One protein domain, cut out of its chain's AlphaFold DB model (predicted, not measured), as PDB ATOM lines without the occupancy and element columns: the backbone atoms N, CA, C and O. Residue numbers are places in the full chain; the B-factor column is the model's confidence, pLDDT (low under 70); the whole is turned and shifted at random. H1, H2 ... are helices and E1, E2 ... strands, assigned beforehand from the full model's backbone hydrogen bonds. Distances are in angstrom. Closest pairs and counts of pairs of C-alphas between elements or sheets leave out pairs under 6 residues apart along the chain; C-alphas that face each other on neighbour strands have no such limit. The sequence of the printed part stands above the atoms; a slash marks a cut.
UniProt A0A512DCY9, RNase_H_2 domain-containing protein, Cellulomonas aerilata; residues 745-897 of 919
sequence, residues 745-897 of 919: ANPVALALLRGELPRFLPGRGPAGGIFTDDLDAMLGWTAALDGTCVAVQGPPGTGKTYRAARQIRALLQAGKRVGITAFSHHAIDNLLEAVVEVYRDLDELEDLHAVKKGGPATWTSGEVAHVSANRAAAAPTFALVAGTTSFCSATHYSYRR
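This is residues 745 to 897 of the 919 residues of the protein "RNase_H_2 domain-containing protein" of Cellulomonas aerilata (UniProt A0A512DCY9). A small sheet of four short strands has the helices H3 and H4 packed over one face and the short H5 over the opposite face, while H2 sits farther out on H3. At the end of the longest axis where H2 lies, H1 is set off to the side of H2, apart from the other named helices, and the long loop of residues 754 to 774, which joins H1 to H2, reaches farthest out. The printed part has 153 residues, with six named helices and four named strands in the order H1 H2 H3 E1 H4 E2 E3 H5 E4 H6; the sheet runs E1 E4 E2 E3, all parallel. The class is mixed, helices and strands, with 68 residues, under half, in named elements. The whole is compact, with a radius of gyration of the C-alphas of 15.9 A and spans of 46 by 37 by 29 A.

H1 is residues 747 to 753, beginning at C-alpha 747 (178.435, 162.513, 109.435), and H2 is residues 775 to 782. H3, residues 800 to 813, is 20.0 A long. E1 is residues 818 to 820. H4, residues 825 to 841, is 24.1 A long and begins at C-alpha 825 (206.253, 159.962, 103.926). E2 is residues 850 to 853, E3 864 to 867, H5 870 to 873, E4 880 to 882, and H6 885 to 888, ending at C-alpha 888 (194.373, 156.035, 108.708).

In the sheet, E1 and E3 are the edge strands. E1 and E4 have N 820 and O 881 at 2.8 A, E4 and E2 have N 882 and O 851 at 2.8 A, and E2 and E3 have N 852 and O 865 at 2.8 A, each within hydrogen-bond range. E1, H4, E2 and E3, H5, E4 are split strand-helix-strand units, each with another strand between its two parallel strands, and both crossovers are right-handed. H4 is on the sheet at a height of 9.9 A, over E4 and E2, and runs along the strands, at 12 degrees to E4 on the local plane. H5 is on the opposite face, over E2, at a height of 7.6 A. H6 only grazes the sheet. H3 touches H4 at a steep tilt of 61 degrees, the same way; their closest C-alphas are those of Ala 805 and Val 835, 4.6 A. H2 touches H3 at a steep tilt of 54 degrees, with the C-alphas of Leu 779 and Gln 807 closest, 5.6 A. H1 and H2 are apart. In H1, H2 and H4 every O i to N i+4 pair is within hydrogen-bond range, in H3 9 of 10; H5 and H6 are too short for such a pair.

The two C-alphas farthest apart, those of Gly 768 and Thr 860, are 45.8 A apart. The printed part has no cut. The links H1 to H2 and H2 to H3 are long. Mean pLDDT of the printed part is 84.1; residues 855 to 862, 886 and 888 to 897 are under 70.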
ATOM      1  N   ALA A 745     175.723 156.258 109.680       85.06
ATOM      2  CA  ALA A 745     176.713 156.718 108.717       85.06
ATOM      3  C   ALA A 745     177.650 157.779 109.318       85.06
ATOM      4  O   ALA A 745     177.307 158.496 110.264       85.06
ATOM      5  N   ASN A 746     178.860 157.889 108.764       86.81
ATOM      6  CA  ASN A 746     179.814 158.904 109.197       86.81
ATOM      7  C   ASN A 746     179.309 160.306 108.784       86.81
ATOM      8  O   ASN A 746     179.208 160.575 107.585       86.81
ATOM      9  N   PRO A 747     179.046 161.220 109.737       87.38
ATOM     10  CA  PRO A 747     178.435 162.513 109.435       87.38
ATOM     11  C   PRO A 747     179.349 163.447 108.629       87.38
ATOM     12  O   PRO A 747     178.843 164.303 107.913       87.38
ATOM     13  N   VAL A 748     180.674 163.287 108.717       90.50
ATOM     14  CA  VAL A 748     181.634 164.072 107.919       90.50
ATOM     15  C   VAL A 748     181.621 163.601 106.470       90.50
ATOM     16  O   VAL A 748     181.620 164.416 105.556       90.50
ATOM     17  N   ALA A 749     181.590 162.283 106.256       90.19
ATOM     18  CA  ALA A 749     181.562 161.710 104.915       90.19
ATOM     19  C   ALA A 749     180.253 162.046 104.185       90.19
ATOM     20  O   ALA A 749     180.291 162.415 103.017       90.19
ATOM     21  N   LEU A 750     179.115 161.996 104.889       89.50
ATOM     22  CA  LEU A 750     177.832 162.436 104.337       89.50
ATOM     23  C   LEU A 750     177.812 163.935 104.031       89.50
ATOM     24  O   LEU A 750     177.330 164.317 102.972       89.50
ATOM     25  N   ALA A 751     178.352 164.772 104.922       91.06
ATOM     26  CA  ALA A 751     178.442 166.209 104.684       91.06
ATOM     27  C   ALA A 751     179.263 166.522 103.421       91.06
ATOM     28  O   ALA A 751     178.840 167.333 102.606       91.06
ATOM     29  N   LEU A 752     180.389 165.827 103.221       91.50
ATOM     30  CA  LEU A 752     181.196 165.935 102.002       91.50
ATOM     31  C   LEU A 752     180.430 165.487 100.754       91.50
ATOM     32  O   LEU A 752     180.406 166.219  99.771       91.50
ATOM     33  N   LEU A 753     179.783 164.319 100.807       91.38
ATOM     34  CA  LEU A 753     178.991 163.775  99.699       91.38
ATOM     35  C   LEU A 753     177.844 164.715  99.291       91.38
ATOM     36  O   LEU A 753     177.516 164.825  98.117       91.38
ATOM     37  N   ARG A 754     177.248 165.409 100.265       91.62
ATOM     38  CA  ARG A 754     176.120 166.332 100.078       91.62
ATOM     39  C   ARG A 754     176.534 167.778  99.800       91.62
ATOM     40  O   ARG A 754     175.661 168.620  99.614       91.62
ATOM     41  N   GLY A 755     177.832 168.090  99.824       91.56
ATOM     42  CA  GLY A 755     178.320 169.465  99.697       91.56
ATOM     43  C   GLY A 755     177.854 170.394 100.827       91.56
ATOM     44  O   GLY A 755     177.642 171.585 100.604       91.56
ATOM     45  N   GLU A 756     177.655 169.871 102.040       91.69
ATOM     46  CA  GLU A 756     177.220 170.660 103.196       91.69
ATOM     47  C   GLU A 756     178.318 171.632 103.666       91.69
ATOM     48  O   GLU A 756     179.508 171.310 103.694       91.69
ATOM     49  N   LEU A 757     177.906 172.825 104.110       90.38
ATOM     50  CA  LEU A 757     178.822 173.798 104.709       90.38
ATOM     51  C   LEU A 757     179.403 173.291 106.045       90.38
ATOM     52  O   LEU A 757     178.712 172.590 106.795       90.38
ATOM     53  N   PRO A 758     180.638 173.697 106.407       91.12
ATOM     54  CA  PRO A 758     181.236 173.306 107.674       91.12
ATOM     55  C   PRO A 758     180.403 173.737 108.886       91.12
ATOM     56  O   PRO A 758     180.028 174.901 109.027       91.12
ATOM     57  N   ARG A 759     180.160 172.798 109.803       92.06
ATOM     58  CA  ARG A 759     179.513 173.049 111.097       92.06
ATOM     59  C   ARG A 759     180.506 173.403 112.201       92.06
ATOM     60  O   ARG A 759     181.549 172.769 112.366       92.06
ATOM     61  N   PHE A 760     180.111 174.363 113.026       92.69
ATOM     62  CA  PHE A 760     180.867 174.806 114.191       92.69
ATOM     63  C   PHE A 760     179.987 174.789 115.434       92.69
ATOM     64  O   PHE A 760     178.764 174.922 115.344       92.69
ATOM     65  N   LEU A 761     180.615 174.696 116.605       91.44
ATOM     66  CA  LEU A 761     179.933 174.934 117.874       91.44
ATOM     67  C   LEU A 761     179.259 176.326 117.868       91.44
ATOM     68  O   LEU A 761     179.803 177.267 117.277       91.44
ATOM     69  N   PRO A 762     178.098 176.495 118.535       89.50
ATOM     70  CA  PRO A 762     177.329 177.738 118.486       89.50
ATOM     71  C   PRO A 762     178.168 178.983 118.808       89.50
ATOM     72  O   PRO A 762     178.789 179.065 119.868       89.50
ATOM     73  N   GLY A 763     178.191 179.950 117.883       86.12
ATOM     74  CA  GLY A 763     178.924 181.215 118.030       86.12
ATOM     75  C   GLY A 763     180.453 181.105 117.955       86.12
ATOM     76  O   GLY A 763     181.141 182.052 118.325       86.12
ATOM     77  N   ARG A 764     180.998 179.962 117.519       88.38
ATOM     78  CA  ARG A 764     182.449 179.691 117.472       88.38
ATOM     79  C   ARG A 764     182.993 179.445 116.057       88.38
ATOM     80  O   ARG A 764     184.132 179.013 115.913       88.38
ATOM     81  N   GLY A 765     182.179 179.678 115.029       88.38
ATOM     82  CA  GLY A 765     182.620 179.644 113.634       88.38
ATOM     83  C   GLY A 765     183.312 180.942 113.195       88.38
ATOM     84  O   GLY A 765     183.405 181.886 113.984       88.38
ATOM     85  N   PRO A 766     183.771 181.010 111.935       86.88
ATOM     86  CA  PRO A 766     184.320 182.231 111.357       86.88
ATOM     87  C   PRO A 766     183.326 183.396 111.441       86.88
ATOM     88  O   PRO A 766     182.119 183.220 111.235       86.88
ATOM     89  N   ALA A 767     183.823 184.596 111.743       79.81
ATOM     90  CA  ALA A 767     182.987 185.785 111.877       79.81
ATOM     91  C   ALA A 767     182.262 186.082 110.553       79.81
ATOM     92  O   ALA A 767     182.884 186.177 109.498       79.81
ATOM     93  N   GLY A 768     180.929 186.174 110.598       82.19
ATOM     94  CA  GLY A 768     180.107 186.362 109.397       82.19
ATOM     95  C   GLY A 768     180.175 185.210 108.383       82.19
ATOM     96  O   GLY A 768     179.761 185.395 107.245       82.19
ATOM     97  N   GLY A 769     180.712 184.042 108.762       83.19
ATOM     98  CA  GLY A 769     180.942 182.920 107.845       83.19
ATOM     99  C   GLY A 769     182.143 183.103 106.909       83.19
ATOM    100  O   GLY A 769     182.327 182.297 106.002       83.19
ATOM    101  N   ILE A 770     182.966 184.136 107.121       84.75
ATOM    102  CA  ILE A 770     184.106 184.459 106.260       84.75
ATOM    103  C   ILE A 770     185.383 183.871 106.860       84.75
ATOM    104  O   ILE A 770     185.774 184.211 107.977       84.75
ATOM    105  N   PHE A 771     186.049 183.000 106.103       87.81
ATOM    106  CA  PHE A 771     187.375 182.500 106.456       87.81
ATOM    107  C   PHE A 771     188.441 183.541 106.112       87.81
ATOM    108  O   PHE A 771     188.439 184.106 105.020       87.81
ATOM    109  N   THR A 772     189.371 183.762 107.036       85.88
ATOM    110  CA  THR A 772     190.550 184.608 106.835       85.88
ATOM    111  C   THR A 772     191.815 183.773 106.988       85.88
ATOM    112  O   THR A 772     191.799 182.693 107.586       85.88
ATOM    113  N   ASP A 773     192.928 184.278 106.463       82.19
ATOM    114  CA  ASP A 773     194.256 183.722 106.704       82.19
ATOM    115  C   ASP A 773     194.901 184.313 107.970       82.19
ATOM    116  O   ASP A 773     196.111 184.219 108.162       82.19
ATOM    117  N   ASP A 774     194.119 184.902 108.870       87.94
ATOM    118  CA  ASP A 774     194.617 185.289 110.183       87.94
ATOM    119  C   ASP A 774     194.806 184.038 111.055       87.94
ATOM    120  O   ASP A 774     193.918 183.190 111.162       87.94
ATOM    121  N   LEU A 775     195.984 183.890 111.661       88.94
ATOM    122  CA  LEU A 775     196.315 182.681 112.411       88.94
ATOM    123  C   LEU A 775     195.420 182.522 113.648       88.94
ATOM    124  O   LEU A 775     194.952 181.413 113.895       88.94
ATOM    125  N   ASP A 776     195.151 183.596 114.389       89.12
ATOM    126  CA  ASP A 776     194.331 183.529 115.603       89.12
ATOM    127  C   ASP A 776     192.886 183.144 115.273       89.12
ATOM    128  O   ASP A 776     192.306 182.268 115.926       89.12
ATOM    129  N   ALA A 777     192.334 183.706 114.193       89.81
ATOM    130  CA  ALA A 777     191.053 183.278 113.647       89.81
ATOM    131  C   ALA A 777     191.060 181.778 113.305       89.81
ATOM    132  O   ALA A 777     190.152 181.056 113.728       89.81
ATOM    133  N   MET A 778     192.097 181.290 112.605       91.75
ATOM    134  CA  MET A 778     192.255 179.869 112.267       91.75
ATOM    135  C   MET A 778     192.279 178.961 113.495       91.75
ATOM    136  O   MET A 778     191.558 177.960 113.530       91.75
ATOM    137  N   LEU A 779     193.066 179.304 114.514       91.69
ATOM    138  CA  LEU A 779     193.136 178.537 115.759       91.69
ATOM    139  C   LEU A 779     191.774 178.502 116.471       91.69
ATOM    140  O   LEU A 779     191.363 177.444 116.957       91.69
ATOM    141  N   GLY A 780     191.051 179.627 116.470       88.88
ATOM    142  CA  GLY A 780     189.731 179.759 117.082       88.88
ATOM    143  C   GLY A 780     188.684 178.819 116.481       88.88
ATOM    144  O   GLY A 780     188.062 178.046 117.216       88.88
ATOM    145  N   TRP A 781     188.499 178.844 115.157       90.62
ATOM    146  CA  TRP A 781     187.475 178.009 114.517       90.62
ATOM    147  C   TRP A 781     187.890 176.537 114.395       90.62
ATOM    148  O   TRP A 781     187.025 175.659 114.426       90.62
ATOM    149  N   THR A 782     189.192 176.225 114.330       91.06
ATOM    150  CA  THR A 782     189.679 174.835 114.204       91.06
ATOM    151  C   THR A 782     189.287 173.983 115.412       91.06
ATOM    152  O   THR A 782     188.814 172.855 115.259       91.06
ATOM    153  N   ALA A 783     189.417 174.523 116.627       87.31
ATOM    154  CA  ALA A 783     189.020 173.824 117.850       87.31
ATOM    155  C   ALA A 783     187.491 173.672 118.002       87.31
ATOM    156  O   ALA A 783     187.026 172.860 118.809       87.31
ATOM    157  N   ALA A 784     186.720 174.443 117.230       90.44
ATOM    158  CA  ALA A 784     185.267 174.532 117.301       90.44
ATOM    159  C   ALA A 784     184.525 173.735 116.216       90.44
ATOM    160  O   ALA A 784     183.295 173.780 116.191       90.44
ATOM    161  N   LEU A 785     185.231 173.015 115.339       90.69
ATOM    162  CA  LEU A 785     184.613 172.152 114.328       90.69
ATOM    163  C   LEU A 785     183.733 171.076 114.982       90.69
ATOM    164  O   LEU A 785     184.184 170.346 115.870       90.69
ATOM    165  N   ASP A 786     182.490 170.948 114.512       89.88
ATOM    166  CA  ASP A 786     181.504 170.007 115.053       89.88
ATOM    167  C   ASP A 786     181.156 168.908 114.042       89.88
ATOM    168  O   ASP A 786     180.221 169.015 113.242       89.88
ATOM    169  N   GLY A 787     181.968 167.846 114.047       86.94
ATOM    170  CA  GLY A 787     181.751 166.680 113.190       86.94
ATOM    171  C   GLY A 787     181.702 167.044 111.704       86.94
ATOM    172  O   GLY A 787     180.806 166.586 110.996       86.94
ATOM    173  N   THR A 788     182.638 167.885 111.257       90.06
ATOM    174  CA  THR A 788     182.753 168.376 109.878       90.06
ATOM    175  C   THR A 788     184.220 168.465 109.442       90.06
ATOM    176  O   THR A 788     185.128 168.249 110.246       90.06
ATOM    177  N   CYS A 789     184.455 168.848 108.190       91.00
ATOM    178  CA  CYS A 789     185.761 169.243 107.672       91.00
ATOM    179  C   CYS A 789     185.760 170.684 107.139       91.00
ATOM    180  O   CYS A 789     184.714 171.220 106.779       91.00
ATOM    181  N   VAL A 790     186.950 171.282 107.058       90.88
ATOM    182  CA  VAL A 790     187.235 172.534 106.343       90.88
ATOM    183  C   VAL A 790     188.427 172.270 105.429       90.88
ATOM    184  O   VAL A 790     189.427 171.706 105.874       90.88
ATOM    185  N   ALA A 791     188.322 172.661 104.159       89.25
ATOM    186  CA  ALA A 791     189.429 172.593 103.212       89.25
ATOM    187  C   ALA A 791     190.226 173.905 103.247       89.25
ATOM    188  O   ALA A 791     189.651 174.986 103.154       89.25
ATOM    189  N   VAL A 792     191.553 173.809 103.367       87.25
ATOM    190  CA  VAL A 792     192.463 174.964 103.332       87.25
ATOM    191  C   VAL A 792     193.427 174.787 102.163       87.25
ATOM    192  O   VAL A 792     194.213 173.839 102.143       87.25
ATOM    193  N   GLN A 793     193.381 175.707 101.200       84.50
ATOM    194  CA  GLN A 793     194.233 175.706 100.009       84.50
ATOM    195  C   GLN A 793     195.120 176.955  99.983       84.50
ATOM    196  O   GLN A 793     194.732 178.023 100.442       84.50
ATOM    197  N   GLY A 794     196.324 176.828  99.426       79.88
ATOM    198  CA  GLY A 794     197.191 177.970  99.151       79.88
ATOM    199  C   GLY A 794     198.365 177.591  98.240       79.88
ATOM    200  O   GLY A 794     198.799 176.433  98.296       79.88
ATOM    201  N   PRO A 795     198.903 178.522  97.428       76.38
ATOM    202  CA  PRO A 795     200.094 178.300  96.599       76.38
ATOM    203  C   PRO A 795     201.317 177.780  97.385       76.38
ATOM    204  O   PRO A 795     201.362 177.882  98.618       76.38
ATOM    205  N   PRO A 796     202.327 177.182  96.729       77.75
ATOM    206  CA  PRO A 796     203.609 176.884  97.373       77.75
ATOM    207  C   PRO A 796     204.186 178.126  98.076       77.75
ATOM    208  O   PRO A 796     204.055 179.238  97.579       77.75
ATOM    209  N   GLY A 797     204.779 177.953  99.261       78.06
ATOM    210  CA  GLY A 797     205.381 179.057 100.026       78.06
ATOM    211  C   GLY A 797     204.440 179.887 100.915       78.06
ATOM    212  O   GLY A 797     204.929 180.642 101.744       78.06
ATOM    213  N   THR A 798     203.112 179.713 100.868       78.06
ATOM    214  CA  THR A 798     202.158 180.547 101.647       78.06
ATOM    215  C   THR A 798     201.999 180.188 103.135       78.06
ATOM    216  O   THR A 798     200.998 180.518 103.773       78.06
ATOM    217  N   GLY A 799     202.961 179.469 103.718       84.62
ATOM    218  CA  GLY A 799     202.948 179.145 105.150       84.62
ATOM    219  C   GLY A 799     201.938 178.071 105.580       84.62
ATOM    220  O   GLY A 799     201.609 177.983 106.761       84.62
ATOM    221  N   LYS A 800     201.449 177.217 104.668       89.50
ATOM    222  CA  LYS A 800     200.520 176.113 105.006       89.50
ATOM    223  C   LYS A 800     201.045 175.222 106.137       89.50
ATOM    224  O   LYS A 800     200.332 174.992 107.108       89.50
ATOM    225  N   THR A 801     202.298 174.774 106.038       91.06
ATOM    226  CA  THR A 801     202.951 173.937 107.059       91.06
ATOM    227  C   THR A 801     203.055 174.670 108.398       91.06
ATOM    228  O   THR A 801     202.670 174.127 109.429       91.06
ATOM    229  N   TYR A 802     203.464 175.943 108.367       91.44
ATOM    230  CA  TYR A 802     203.570 176.810 109.544       91.44
ATOM    231  C   TYR A 802     202.233 176.956 110.294       91.44
ATOM    232  O   TYR A 802     202.188 176.878 111.525       91.44
ATOM    233  N   ARG A 803     201.133 177.149 109.554       92.50
ATOM    234  CA  ARG A 803     199.776 177.292 110.104       92.50
ATOM    235  C   ARG A 803     199.225 175.960 110.606       92.50
ATOM    236  O   ARG A 803     198.626 175.920 111.678       92.50
ATOM    237  N   ALA A 804     199.438 174.881 109.853       93.81
ATOM    238  CA  ALA A 804     198.992 173.542 110.219       93.81
ATOM    239  C   ALA A 804     199.657 173.066 111.519       93.81
ATOM    240  O   ALA A 804     198.960 172.583 112.405       93.81
ATOM    241  N   ALA A 805     200.967 173.275 111.685       95.31
ATOM    242  CA  ALA A 805     201.683 172.904 112.906       95.31
ATOM    243  C   ALA A 805     201.098 173.573 114.165       95.31
ATOM    244  O   ALA A 805     200.869 172.918 115.185       95.31
ATOM    245  N   ARG A 806     200.758 174.865 114.076       95.00
ATOM    246  CA  ARG A 806     200.147 175.618 115.184       95.00
ATOM    247  C   ARG A 806     198.704 175.202 115.468       95.00
ATOM    248  O   ARG A 806     198.330 175.085 116.631       95.00
ATOM    249  N   GLN A 807     197.917 174.911 114.431       94.69
ATOM    250  CA  GLN A 807     196.574 174.334 114.587       94.69
ATOM    251  C   GLN A 807     196.621 172.957 115.256       94.69
ATOM    252  O   GLN A 807     195.823 172.684 116.151       94.69
ATOM    253  N   ILE A 808     197.581 172.108 114.873       95.62
ATOM    254  CA  ILE A 808     197.805 170.801 115.501       95.62
ATOM    255  C   ILE A 808     198.113 170.981 116.987       95.62
ATOM    256  O   ILE A 808     197.461 170.342 117.810       95.62
ATOM    257  N   ARG A 809     199.033 171.885 117.352       94.00
ATOM    258  CA  ARG A 809     199.307 172.193 118.765       94.00
ATOM    259  C   ARG A 809     198.046 172.645 119.505       94.00
ATOM    260  O   ARG A 809     197.736 172.074 120.543       94.00
ATOM    261  N   ALA A 810     197.290 173.603 118.967       92.19
ATOM    262  CA  ALA A 810     196.069 174.090 119.617       92.19
ATOM    263  C   ALA A 810     195.024 172.979 119.829       92.19
ATOM    264  O   ALA A 810     194.389 172.910 120.881       92.19
ATOM    265  N   LEU A 811     194.876 172.065 118.866       93.62
ATOM    266  CA  LEU A 811     194.009 170.894 119.004       93.62
ATOM    267  C   LEU A 811     194.498 169.940 120.102       93.62
ATOM    268  O   LEU A 811     193.688 169.481 120.911       93.62
ATOM    269  N   LEU A 812     195.801 169.659 120.153       93.75
ATOM    270  CA  LEU A 812     196.402 168.803 121.179       93.75
ATOM    271  C   LEU A 812     196.233 169.411 122.583       93.75
ATOM    272  O   LEU A 812     195.793 168.712 123.495       93.75
ATOM    273  N   GLN A 813     196.452 170.720 122.736       90.62
ATOM    274  CA  GLN A 813     196.226 171.453 123.991       90.62
ATOM    275  C   GLN A 813     194.755 171.465 124.418       90.62
ATOM    276  O   GLN A 813     194.441 171.385 125.603       90.62
ATOM    277  N   ALA A 814     193.832 171.475 123.455       88.69
ATOM    278  CA  ALA A 814     192.404 171.292 123.706       88.69
ATOM    279  C   ALA A 814     192.020 169.831 124.045       88.69
ATOM    280  O   ALA A 814     190.832 169.489 124.076       88.69
ATOM    281  N   GLY A 815     193.000 168.945 124.263       89.81
ATOM    282  CA  GLY A 815     192.809 167.534 124.602       89.81
ATOM    283  C   GLY A 815     192.284 166.687 123.442       89.81
ATOM    284  O   GLY A 815     191.753 165.592 123.663       89.81
ATOM    285  N   LYS A 816     192.364 167.187 122.202       90.19
ATOM    286  CA  LYS A 816     191.984 166.423 121.012       90.19
ATOM    287  C   LYS A 816     193.120 165.487 120.624       90.19
ATOM    288  O   LYS A 816     194.293 165.769 120.834       90.19
ATOM    289  N   ARG A 817     192.751 164.374 119.997       90.81
ATOM    290  CA  ARG A 817     193.700 163.478 119.339       90.81
ATOM    291  C   ARG A 817     193.740 163.819 117.856       90.81
ATOM    292  O   ARG A 817     192.681 163.948 117.241       90.81
ATOM    293  N   VAL A 818     194.934 163.954 117.298       93.19
ATOM    294  CA  VAL A 818     195.145 164.455 115.938       93.19
ATOM    295  C   VAL A 818     195.777 163.373 115.067       93.19
ATOM    296  O   VAL A 818     196.706 162.680 115.485       93.19
ATOM    297  N   GLY A 819     195.253 163.225 113.851       92.44
ATOM    298  CA  GLY A 819     195.801 162.356 112.815       92.44
ATOM    299  C   GLY A 819     196.419 163.179 111.685       92.44
ATOM    300  O   GLY A 819     195.742 164.048 111.144       92.44
ATOM    301  N   ILE A 820     197.665 162.894 111.306       92.44
ATOM    302  CA  ILE A 820     198.303 163.444 110.100       92.44
ATOM    303  C   ILE A 820     198.336 162.363 109.028       92.44
ATOM    304  O   ILE A 820     198.805 161.246 109.272       92.44
ATOM    305  N   THR A 821     197.886 162.707 107.824       90.38
ATOM    306  CA  THR A 821     197.961 161.802 106.685       90.38
ATOM    307  C   THR A 821     198.290 162.513 105.380       90.38
ATOM    308  O   THR A 821     197.875 163.648 105.165       90.38
ATOM    309  N   ALA A 822     199.056 161.840 104.523       87.31
ATOM    310  CA  ALA A 822     199.400 162.282 103.177       87.31
ATOM    311  C   ALA A 822     199.717 161.069 102.281       87.31
ATOM    312  O   ALA A 822     199.755 159.923 102.748       87.31
ATOM    313  N   PHE A 823     199.952 161.319 100.991       80.12
ATOM    314  CA  PHE A 823     200.369 160.285 100.038       80.12
ATOM    315  C   PHE A 823     201.829 159.858 100.221       80.12
ATOM    316  O   PHE A 823     202.134 158.682 100.048       80.12
ATOM    317  N   SER A 824     202.717 160.774 100.623       83.25
ATOM    318  CA  SER A 824     204.146 160.496 100.795       83.25
ATOM    319  C   SER A 824     204.596 160.633 102.247       83.25
ATOM    320  O   SER A 824     204.094 161.465 103.006       83.25
ATOM    321  N   HIS A 825     205.592 159.829 102.627       84.75
ATOM    322  CA  HIS A 825     206.253 159.962 103.926       84.75
ATOM    323  C   HIS A 825     206.947 161.321 104.071       84.75
ATOM    324  O   HIS A 825     206.839 161.923 105.129       84.75
ATOM    325  N   HIS A 826     207.540 161.848 102.996       86.25
ATOM    326  CA  HIS A 826     208.192 163.160 102.996       86.25
ATOM    327  C   HIS A 826     207.244 164.299 103.410       86.25
ATOM    328  O   HIS A 826     207.602 165.146 104.221       86.25
ATOM    329  N   ALA A 827     206.008 164.315 102.896       88.25
ATOM    330  CA  ALA A 827     205.026 165.331 103.281       88.25
ATOM    331  C   ALA A 827     204.621 165.219 104.760       88.25
ATOM    332  O   ALA A 827     204.409 166.234 105.423       88.25
ATOM    333  N   ILE A 828     204.530 163.988 105.274       90.75
ATOM    334  CA  ILE A 828     204.248 163.719 106.688       90.75
ATOM    335  C   ILE A 828     205.409 164.198 107.562       90.75
ATOM    336  O   ILE A 828     205.170 164.869 108.560       90.75
ATOM    337  N   ASP A 829     206.641 163.865 107.179       90.31
ATOM    338  CA  ASP A 829     207.852 164.239 107.906       90.31
ATOM    339  C   ASP A 829     208.002 165.758 107.991       90.31
ATOM    340  O   ASP A 829     208.126 166.278 109.092       90.31
ATOM    341  N   ASN A 830     207.843 166.472 106.874       90.62
ATOM    342  CA  ASN A 830     207.908 167.935 106.836       90.62
ATOM    343  C   ASN A 830     206.901 168.611 107.790       90.62
ATOM    344  O   ASN A 830     207.208 169.604 108.443       90.62
ATOM    345  N   LEU A 831     205.672 168.087 107.887       93.31
ATOM    346  CA  LEU A 831     204.680 168.644 108.810       93.31
ATOM    347  C   LEU A 831     204.962 168.263 110.266       93.31
ATOM    348  O   LEU A 831     204.758 169.087 111.153       93.31
ATOM    349  N   LEU A 832     205.415 167.034 110.523       93.19
ATOM    350  CA  LEU A 832     205.836 166.624 111.861       93.19
ATOM    351  C   LEU A 832     207.014 167.468 112.354       93.19
ATOM    352  O   LEU A 832     207.019 167.839 113.522       93.19
ATOM    353  N   GLU A 833     207.972 167.795 111.486       92.06
ATOM    354  CA  GLU A 833     209.145 168.615 111.819       92.06
ATOM    355  C   GLU A 833     208.718 170.003 112.267       92.06
ATOM    356  O   GLU A 833     209.038 170.405 113.381       92.06
ATOM    357  N   ALA A 834     207.841 170.647 111.502       94.12
ATOM    358  CA  ALA A 834     207.258 171.921 111.901       94.12
ATOM    359  C   ALA A 834     206.460 171.840 113.219       94.12
ATOM    360  O   ALA A 834     206.425 172.806 113.976       94.12
ATOM    361  N   VAL A 835     205.794 170.714 113.518       95.12
ATOM    362  CA  VAL A 835     205.123 170.525 114.818       95.12
ATOM    363  C   VAL A 835     206.153 170.436 115.940       95.12
ATOM    364  O   VAL A 835     206.005 171.133 116.937       95.12
ATOM    365  N   VAL A 836     207.194 169.618 115.784       93.50
ATOM    366  CA  VAL A 836     208.261 169.477 116.784       93.50
ATOM    367  C   VAL A 836     208.965 170.814 117.024       93.50
ATOM    368  O   VAL A 836     209.169 171.181 118.177       93.50
ATOM    369  N   GLU A 837     209.267 171.576 115.970       93.50
ATOM    370  CA  GLU A 837     209.827 172.929 116.075       93.50
ATOM    371  C   GLU A 837     208.928 173.861 116.891       93.50
ATOM    372  O   GLU A 837     209.413 174.518 117.803       93.50
ATOM    373  N   VAL A 838     207.611 173.858 116.651       95.00
ATOM    374  CA  VAL A 838     206.667 174.675 117.432       95.00
ATOM    375  C   VAL A 838     206.695 174.320 118.923       95.00
ATOM    376  O   VAL A 838     206.619 175.219 119.754       95.00
ATOM    377  N   TYR A 839     206.791 173.036 119.278       94.19
ATOM    378  CA  TYR A 839     206.899 172.620 120.683       94.19
ATOM    379  C   TYR A 839     208.275 172.944 121.280       94.19
ATOM    380  O   TYR A 839     208.361 173.306 122.449       94.19
ATOM    381  N   ARG A 840     209.345 172.854 120.482       93.06
ATOM    382  CA  ARG A 840     210.712 173.186 120.901       93.06
ATOM    383  C   ARG A 840     210.883 174.685 121.158       93.06
ATOM    384  O   ARG A 840     211.429 175.050 122.192       93.06
ATOM    385  N   ASP A 841     210.370 175.534 120.270       93.00
ATOM    386  CA  ASP A 841     210.417 176.999 120.398       93.00
ATOM    387  C   ASP A 841     209.691 177.508 121.655       93.00
ATOM    388  O   ASP A 841     209.965 178.608 122.135       93.00
ATOM    389  N   LEU A 842     208.752 176.714 122.174       92.12
ATOM    390  CA  LEU A 842     207.942 177.032 123.347       92.12
ATOM    391  C   LEU A 842     208.397 176.308 124.622       92.12
ATOM    392  O   LEU A 842     207.783 176.520 125.662       92.12
ATOM    393  N   ASP A 843     209.459 175.500 124.554       90.94
ATOM    394  CA  ASP A 843     209.961 174.680 125.668       90.94
ATOM    395  C   ASP A 843     208.916 173.677 126.216       90.94
ATOM    396  O   ASP A 843     208.853 173.384 127.405       90.94
ATOM    397  N   GLU A 844     208.069 173.137 125.328       92.44
ATOM    398  CA  GLU A 844     206.953 172.222 125.647       92.44
ATOM    399  C   GLU A 844     207.176 170.801 125.093       92.44
ATOM    400  O   GLU A 844     206.256 169.989 125.020       92.44
ATOM    401  N   LEU A 845     208.390 170.472 124.643       88.75
ATOM    402  CA  LEU A 845     208.667 169.238 123.895       88.75
ATOM    403  C   LEU A 845     208.295 167.949 124.654       88.75
ATOM    404  O   LEU A 845     207.901 166.964 124.029       88.75
ATOM    405  N   GLU A 846     208.366 167.958 125.987       87.56
ATOM    406  CA  GLU A 846     207.983 166.819 126.837       87.56
ATOM    407  C   GLU A 846     206.478 166.493 126.780       87.56
ATOM    408  O   GLU A 846     206.090 165.337 126.977       87.56
ATOM    409  N   ASP A 847     205.638 167.475 126.437       88.88
ATOM    410  CA  ASP A 847     204.185 167.315 126.303       88.88
ATOM    411  C   ASP A 847     203.778 166.712 124.943       88.88
ATOM    412  O   ASP A 847     202.624 166.307 124.734       88.88
ATOM    413  N   LEU A 848     204.712 166.622 123.987       92.06
ATOM    414  CA  LEU A 848     204.445 166.087 122.657       92.06
ATOM    415  C   LEU A 848     204.531 164.555 122.639       92.06
ATOM    416  O   LEU A 848     205.579 163.949 122.433       92.06
ATOM    417  N   HIS A 849     203.380 163.898 122.749       92.25
ATOM    418  CA  HIS A 849     203.277 162.447 122.563       92.25
ATOM    419  C   HIS A 849     202.887 162.085 121.122       92.25
ATOM    420  O   HIS A 849     201.707 161.861 120.816       92.25
ATOM    421  N   ALA A 850     203.887 162.015 120.238       92.62
ATOM    422  CA  ALA A 850     203.717 161.754 118.809       92.62
ATOM    423  C   ALA A 850     204.228 160.372 118.361       92.62
ATOM    424  O   ALA A 850     205.218 159.853 118.876       92.62
ATOM    425  N   VAL A 851     203.570 159.786 117.355       91.62
ATOM    426  CA  VAL A 851     204.008 158.543 116.700       91.62
ATOM    427  C   VAL A 851     203.845 158.606 115.183       91.62
ATOM    428  O   VAL A 851     202.816 159.060 114.679       91.62
ATOM    429  N   LYS A 852     204.825 158.076 114.446       90.06
ATOM    430  CA  LYS A 852     204.780 157.866 112.994       90.06
ATOM    431  C   LYS A 852     204.772 156.374 112.665       90.06
ATOM    432  O   LYS A 852     205.570 155.594 113.194       90.06
ATOM    433  N   LYS A 853     203.879 155.972 111.756       86.81
ATOM    434  CA  LYS A 853     203.819 154.613 111.207       86.81
ATOM    435  C   LYS A 853     204.512 154.536 109.845       86.81
ATOM    436  O   LYS A 853     204.032 155.120 108.872       86.81
ATOM    437  N   GLY A 854     205.533 153.680 109.754       78.94
ATOM    438  CA  GLY A 854     206.226 153.325 108.506       78.94
ATOM    439  C   GLY A 854     207.115 154.427 107.911       78.94
ATOM    440  O   GLY A 854     207.105 155.564 108.371       78.94
ATOM    441  N   GLY A 855     207.851 154.077 106.850       69.25
ATOM    442  CA  GLY A 855     208.902 154.913 106.256       69.25
ATOM    443  C   GLY A 855     210.278 154.675 106.902       69.25
ATOM    444  O   GLY A 855     210.368 153.937 107.887       69.25
ATOM    445  N   PRO A 856     211.360 155.240 106.341       65.00
ATOM    446  CA  PRO A 856     212.674 155.215 106.977       65.00
ATOM    447  C   PRO A 856     212.637 155.981 108.307       65.00
ATOM    448  O   PRO A 856     211.951 156.999 108.433       65.00
ATOM    449  N   ALA A 857     213.368 155.480 109.308       60.31
ATOM    450  CA  ALA A 857     213.531 156.159 110.588       60.31
ATOM    451  C   ALA A 857     214.480 157.353 110.398       60.31
ATOM    452  O   ALA A 857     215.696 157.205 110.464       60.31
ATOM    453  N   THR A 858     213.914 158.517 110.095       57.38
ATOM    454  CA  THR A 858     214.648 159.766 109.833       57.38
ATOM    455  C   THR A 858     214.922 160.595 111.092       57.38
ATOM    456  O   THR A 858     215.702 161.537 111.041       57.38
ATOM    457  N   TRP A 859     214.320 160.236 112.229       60.56
ATOM    458  CA  TRP A 859     214.335 161.024 113.462       60.56
ATOM    459  C   TRP A 859     215.329 160.438 114.470       60.56
ATOM    460  O   TRP A 859     215.125 159.338 114.984       60.56
ATOM    461  N   THR A 860     216.413 161.159 114.749       48.50
ATOM    462  CA  THR A 860     217.503 160.737 115.651       48.50
ATOM    463  C   THR A 860     217.269 161.091 117.125       48.50
ATOM    464  O   THR A 860     217.970 160.570 117.989       48.50
ATOM    465  N   SER A 861     216.284 161.937 117.432       53.41
ATOM    466  CA  SER A 861     216.098 162.608 118.732       53.41
ATOM    467  C   SER A 861     215.061 161.973 119.675       53.41
ATOM    468  O   SER A 861     214.923 162.419 120.806       53.41
ATOM    469  N   GLY A 862     214.322 160.935 119.261       62.81
ATOM    470  CA  GLY A 862     213.300 160.292 120.112       62.81
ATOM    471  C   GLY A 862     212.015 161.110 120.343       62.81
ATOM    472  O   GLY A 862     211.113 160.628 121.022       62.81
ATOM    473  N   GLU A 863     211.906 162.297 119.737       80.81
ATOM    474  CA  GLU A 863     210.772 163.239 119.839       80.81
ATOM    475  C   GLU A 863     209.479 162.689 119.213       80.81
ATOM    476  O   GLU A 863     208.369 163.013 119.631       80.81
ATOM    477  N   VAL A 864     209.619 161.819 118.210       86.50
ATOM    478  CA  VAL A 864     208.509 161.117 117.561       86.50
ATOM    479  C   VAL A 864     208.796 159.622 117.597       86.50
ATOM    480  O   VAL A 864     209.788 159.147 117.043       86.50
ATOM    481  N   ALA A 865     207.905 158.849 118.220       87.81
ATOM    482  CA  ALA A 865     208.036 157.398 118.242       87.81
ATOM    483  C   ALA A 865     207.839 156.819 116.832       87.81
ATOM    484  O   ALA A 865     206.917 157.203 116.113       87.81
ATOM    485  N   HIS A 866     208.659 155.844 116.440       86.81
ATOM    486  CA  HIS A 866     208.536 155.183 115.141       86.81
ATOM    487  C   HIS A 866     208.082 153.735 115.306       86.81
ATOM    488  O   HIS A 866     208.711 152.950 116.016       86.81
ATOM    489  N   VAL A 867     206.989 153.357 114.641       85.19
ATOM    490  CA  VAL A 867     206.421 152.006 114.751       85.19
ATOM    491  C   VAL A 867     206.102 151.410 113.384       85.19
ATOM    492  O   VAL A 867     205.697 152.095 112.445       85.19
ATOM    493  N   SER A 868     206.253 150.093 113.265       78.25
ATOM    494  CA  SER A 868     205.910 149.347 112.048       78.25
ATOM    495  C   SER A 868     204.468 148.822 112.058       78.25
ATOM    496  O   SER A 868     203.864 148.651 110.998       78.25
ATOM    497  N   ALA A 869     203.888 148.599 113.243       78.50
ATOM    498  CA  ALA A 869     202.576 147.978 113.413       78.50
ATOM    499  C   ALA A 869     201.452 148.997 113.668       78.50
ATOM    500  O   ALA A 869     201.552 149.842 114.559       78.50
ATOM    501  N   ASN A 870     200.316 148.838 112.971       77.94
ATOM    502  CA  ASN A 870     199.148 149.721 113.120       77.94
ATOM    503  C   ASN A 870     198.631 149.787 114.567       77.94
ATOM    504  O   ASN A 870     198.282 150.855 115.057       77.94
ATOM    505  N   ARG A 871     198.606 148.643 115.265       80.25
ATOM    506  CA  ARG A 871     198.128 148.553 116.653       80.25
ATOM    507  C   ARG A 871     198.996 149.354 117.627       80.25
ATOM    508  O   ARG A 871     198.461 149.897 118.586       80.25
ATOM    509  N   ALA A 872     200.301 149.441 117.370       82.56
ATOM    510  CA  ALA A 872     201.219 150.227 118.189       82.56
ATOM    511  C   ALA A 872     200.992 151.734 117.980       82.56
ATOM    512  O   ALA A 872     200.881 152.471 118.954       82.56
ATOM    513  N   ALA A 873     200.810 152.176 116.729       83.44
ATOM    514  CA  ALA A 873     200.490 153.574 116.415       83.44
ATOM    515  C   ALA A 873     199.117 154.009 116.960       83.44
ATOM    516  O   ALA A 873     198.901 155.171 117.287       83.44
ATOM    517  N   ALA A 874     198.174 153.071 117.083       79.62
ATOM    518  CA  ALA A 874     196.842 153.339 117.613       79.62
ATOM    519  C   ALA A 874     196.791 153.461 119.149       79.62
ATOM    520  O   ALA A 874     195.716 153.767 119.675       79.62
ATOM    521  N   ALA A 875     197.903 153.264 119.868       84.31
ATOM    522  CA  ALA A 875     197.927 153.305 121.329       84.31
ATOM    523  C   ALA A 875     197.375 154.640 121.886       84.31
ATOM    524  O   ALA A 875     197.697 155.702 121.346       84.31
ATOM    525  N   PRO A 876     196.560 154.621 122.963       83.88
ATOM    526  CA  PRO A 876     195.969 155.835 123.539       83.88
ATOM    527  C   PRO A 876     196.986 156.835 124.097       83.88
ATOM    528  O   PRO A 876     196.623 157.976 124.350       83.88
ATOM    529  N   THR A 877     198.228 156.399 124.312       86.81
ATOM    530  CA  THR A 877     199.340 157.224 124.796       86.81
ATOM    531  C   THR A 877     199.773 158.280 123.785       86.81
ATOM    532  O   THR A 877     200.332 159.288 124.186       86.81
ATOM    533  N   PHE A 878     199.511 158.074 122.489       90.88
ATOM    534  CA  PHE A 878     199.870 159.032 121.447       90.88
ATOM    535  C   PHE A 878     198.690 159.946 121.116       90.88
ATOM    536  O   PHE A 878     197.665 159.502 120.575       90.88
ATOM    537  N   ALA A 879     198.858 161.228 121.435       91.44
ATOM    538  CA  ALA A 879     197.909 162.286 121.116       91.44
ATOM    539  C   ALA A 879     198.025 162.721 119.644       91.44
ATOM    540  O   ALA A 879     197.013 163.064 119.030       91.44
ATOM    541  N   LEU A 880     199.222 162.616 119.058       94.12
ATOM    542  CA  LEU A 880     199.481 162.856 117.640       94.12
ATOM    543  C   LEU A 880     199.889 161.556 116.940       94.12
ATOM    544  O   LEU A 880     200.848 160.897 117.338       94.12
ATOM    545  N   VAL A 881     199.170 161.181 115.884       93.06
ATOM    546  CA  VAL A 881     199.439 159.958 115.118       93.06
ATOM    547  C   VAL A 881     199.591 160.304 113.644       93.06
ATOM    548  O   VAL A 881     198.701 160.904 113.053       93.06
ATOM    549  N   ALA A 882     200.688 159.883 113.028       91.31
ATOM    550  CA  ALA A 882     200.994 160.181 111.639       91.31
ATOM    551  C   ALA A 882     201.221 158.910 110.813       91.31
ATOM    552  O   ALA A 882     201.871 157.958 111.253       91.31
ATOM    553  N   GLY A 883     200.704 158.888 109.589       88.12
ATOM    554  CA  GLY A 883     200.915 157.784 108.658       88.12
ATOM    555  C   GLY A 883     200.255 158.034 107.308       88.12
ATOM    556  O   GLY A 883     199.418 158.921 107.159       88.12
ATOM    557  N   THR A 884     200.631 157.249 106.301       84.75
ATOM    558  CA  THR A 884     200.036 157.370 104.962       84.75
ATOM    559  C   THR A 884     198.526 157.120 104.991       84.75
ATOM    560  O   THR A 884     197.996 156.524 105.932       84.75
ATOM    561  N   THR A 885     197.811 157.550 103.953       76.69
ATOM    562  CA  THR A 885     196.340 157.412 103.877       76.69
ATOM    563  C   THR A 885     195.855 155.976 104.095       76.69
ATOM    564  O   THR A 885     194.831 155.760 104.748       76.69
ATOM    565  N   SER A 886     196.630 154.977 103.661       66.62
ATOM    566  CA  SER A 886     196.353 153.549 103.884       66.62
ATOM    567  C   SER A 886     196.435 153.108 105.354       66.62
ATOM    568  O   SER A 886     195.895 152.071 105.722       66.62
ATOM    569  N   PHE A 887     197.133 153.850 106.216       70.62
ATOM    570  CA  PHE A 887     197.155 153.587 107.656       70.62
ATOM    571  C   PHE A 887     195.894 154.121 108.345       70.62
ATOM    572  O   PHE A 887     195.257 153.386 109.098       70.62
ATOM    573  N   CYS A 888     195.506 155.365 108.057       65.69
ATOM    574  CA  CYS A 888     194.373 156.035 108.708       65.69
ATOM    575  C   CYS A 888     193.004 155.426 108.360       65.69
ATOM    576  O   CYS A 888     192.033 155.644 109.076       65.69
ATOM    577  N   SER A 889     192.932 154.646 107.284       59.50
ATOM    578  CA  SER A 889     191.723 153.973 106.793       59.50
ATOM    579  C   SER A 889     191.573 152.525 107.286       59.50
ATOM    580  O   SER A 889     190.546 151.895 107.044       59.50
ATOM    581  N   ALA A 890     192.553 151.974 108.012       59.94
ATOM    582  CA  ALA A 890     192.452 150.627 108.574       59.94
ATOM    583  C   ALA A 890     191.448 150.567 109.749       59.94
ATOM    584  O   ALA A 890     191.472 151.396 110.661       59.94
ATOM    585  N   THR A 891     190.620 149.517 109.787       48.91
ATOM    586  CA  THR A 891     189.517 149.275 110.750       48.91
ATOM    587  C   THR A 891     189.905 149.329 112.236       48.91
ATOM    588  O   THR A 891     189.049 149.550 113.098       48.91
ATOM    589  N   HIS A 892     191.195 149.208 112.562       47.62
ATOM    590  CA  HIS A 892     191.716 149.361 113.926       47.62
ATOM    591  C   HIS A 892     191.667 150.796 114.474       47.62
ATOM    592  O   HIS A 892     191.874 150.980 115.672       47.62
ATOM    593  N   TYR A 893     191.373 151.792 113.635       45.03
ATOM    594  CA  TYR A 893     191.177 153.186 114.046       45.03
ATOM    595  C   TYR A 893     189.694 153.570 114.192       45.03
ATOM    596  O   TYR A 893     189.382 154.735 114.439       45.03
ATOM    597  N   SER A 894     188.766 152.606 114.059       38.81
ATOM    598  CA  SER A 894     187.340 152.871 114.267       38.81
ATOM    599  C   SER A 894     187.121 153.447 115.670       38.81
ATOM    600  O   SER A 894     187.415 152.823 116.690       38.81
ATOM    601  N   TYR A 895     186.634 154.688 115.698       39.16
ATOM    602  CA  TYR A 895     186.329 155.503 116.871       39.16
ATOM    603  C   TYR A 895     185.187 154.891 117.708       39.16
ATOM    604  O   TYR A 895     184.149 155.505 117.941       39.16
ATOM    605  N   ARG A 896     185.344 153.668 118.219       31.27
ATOM    606  CA  ARG A 896     184.495 153.169 119.299       31.27
ATOM    607  C   ARG A 896     185.099 153.642 120.610       31.27
ATOM    608  O   ARG A 896     185.977 152.999 121.185       31.27
ATOM    609  N   ARG A 897     184.602 154.781 121.109       32.81
ATOM    610  CA  ARG A 897     184.699 155.109 122.539       32.81
ATOM    611  C   ARG A 897     184.263 153.864 123.314       32.81
ATOM    612  O   ARG A 897     183.127 153.418 123.169       32.81
TER     613      ARG A 897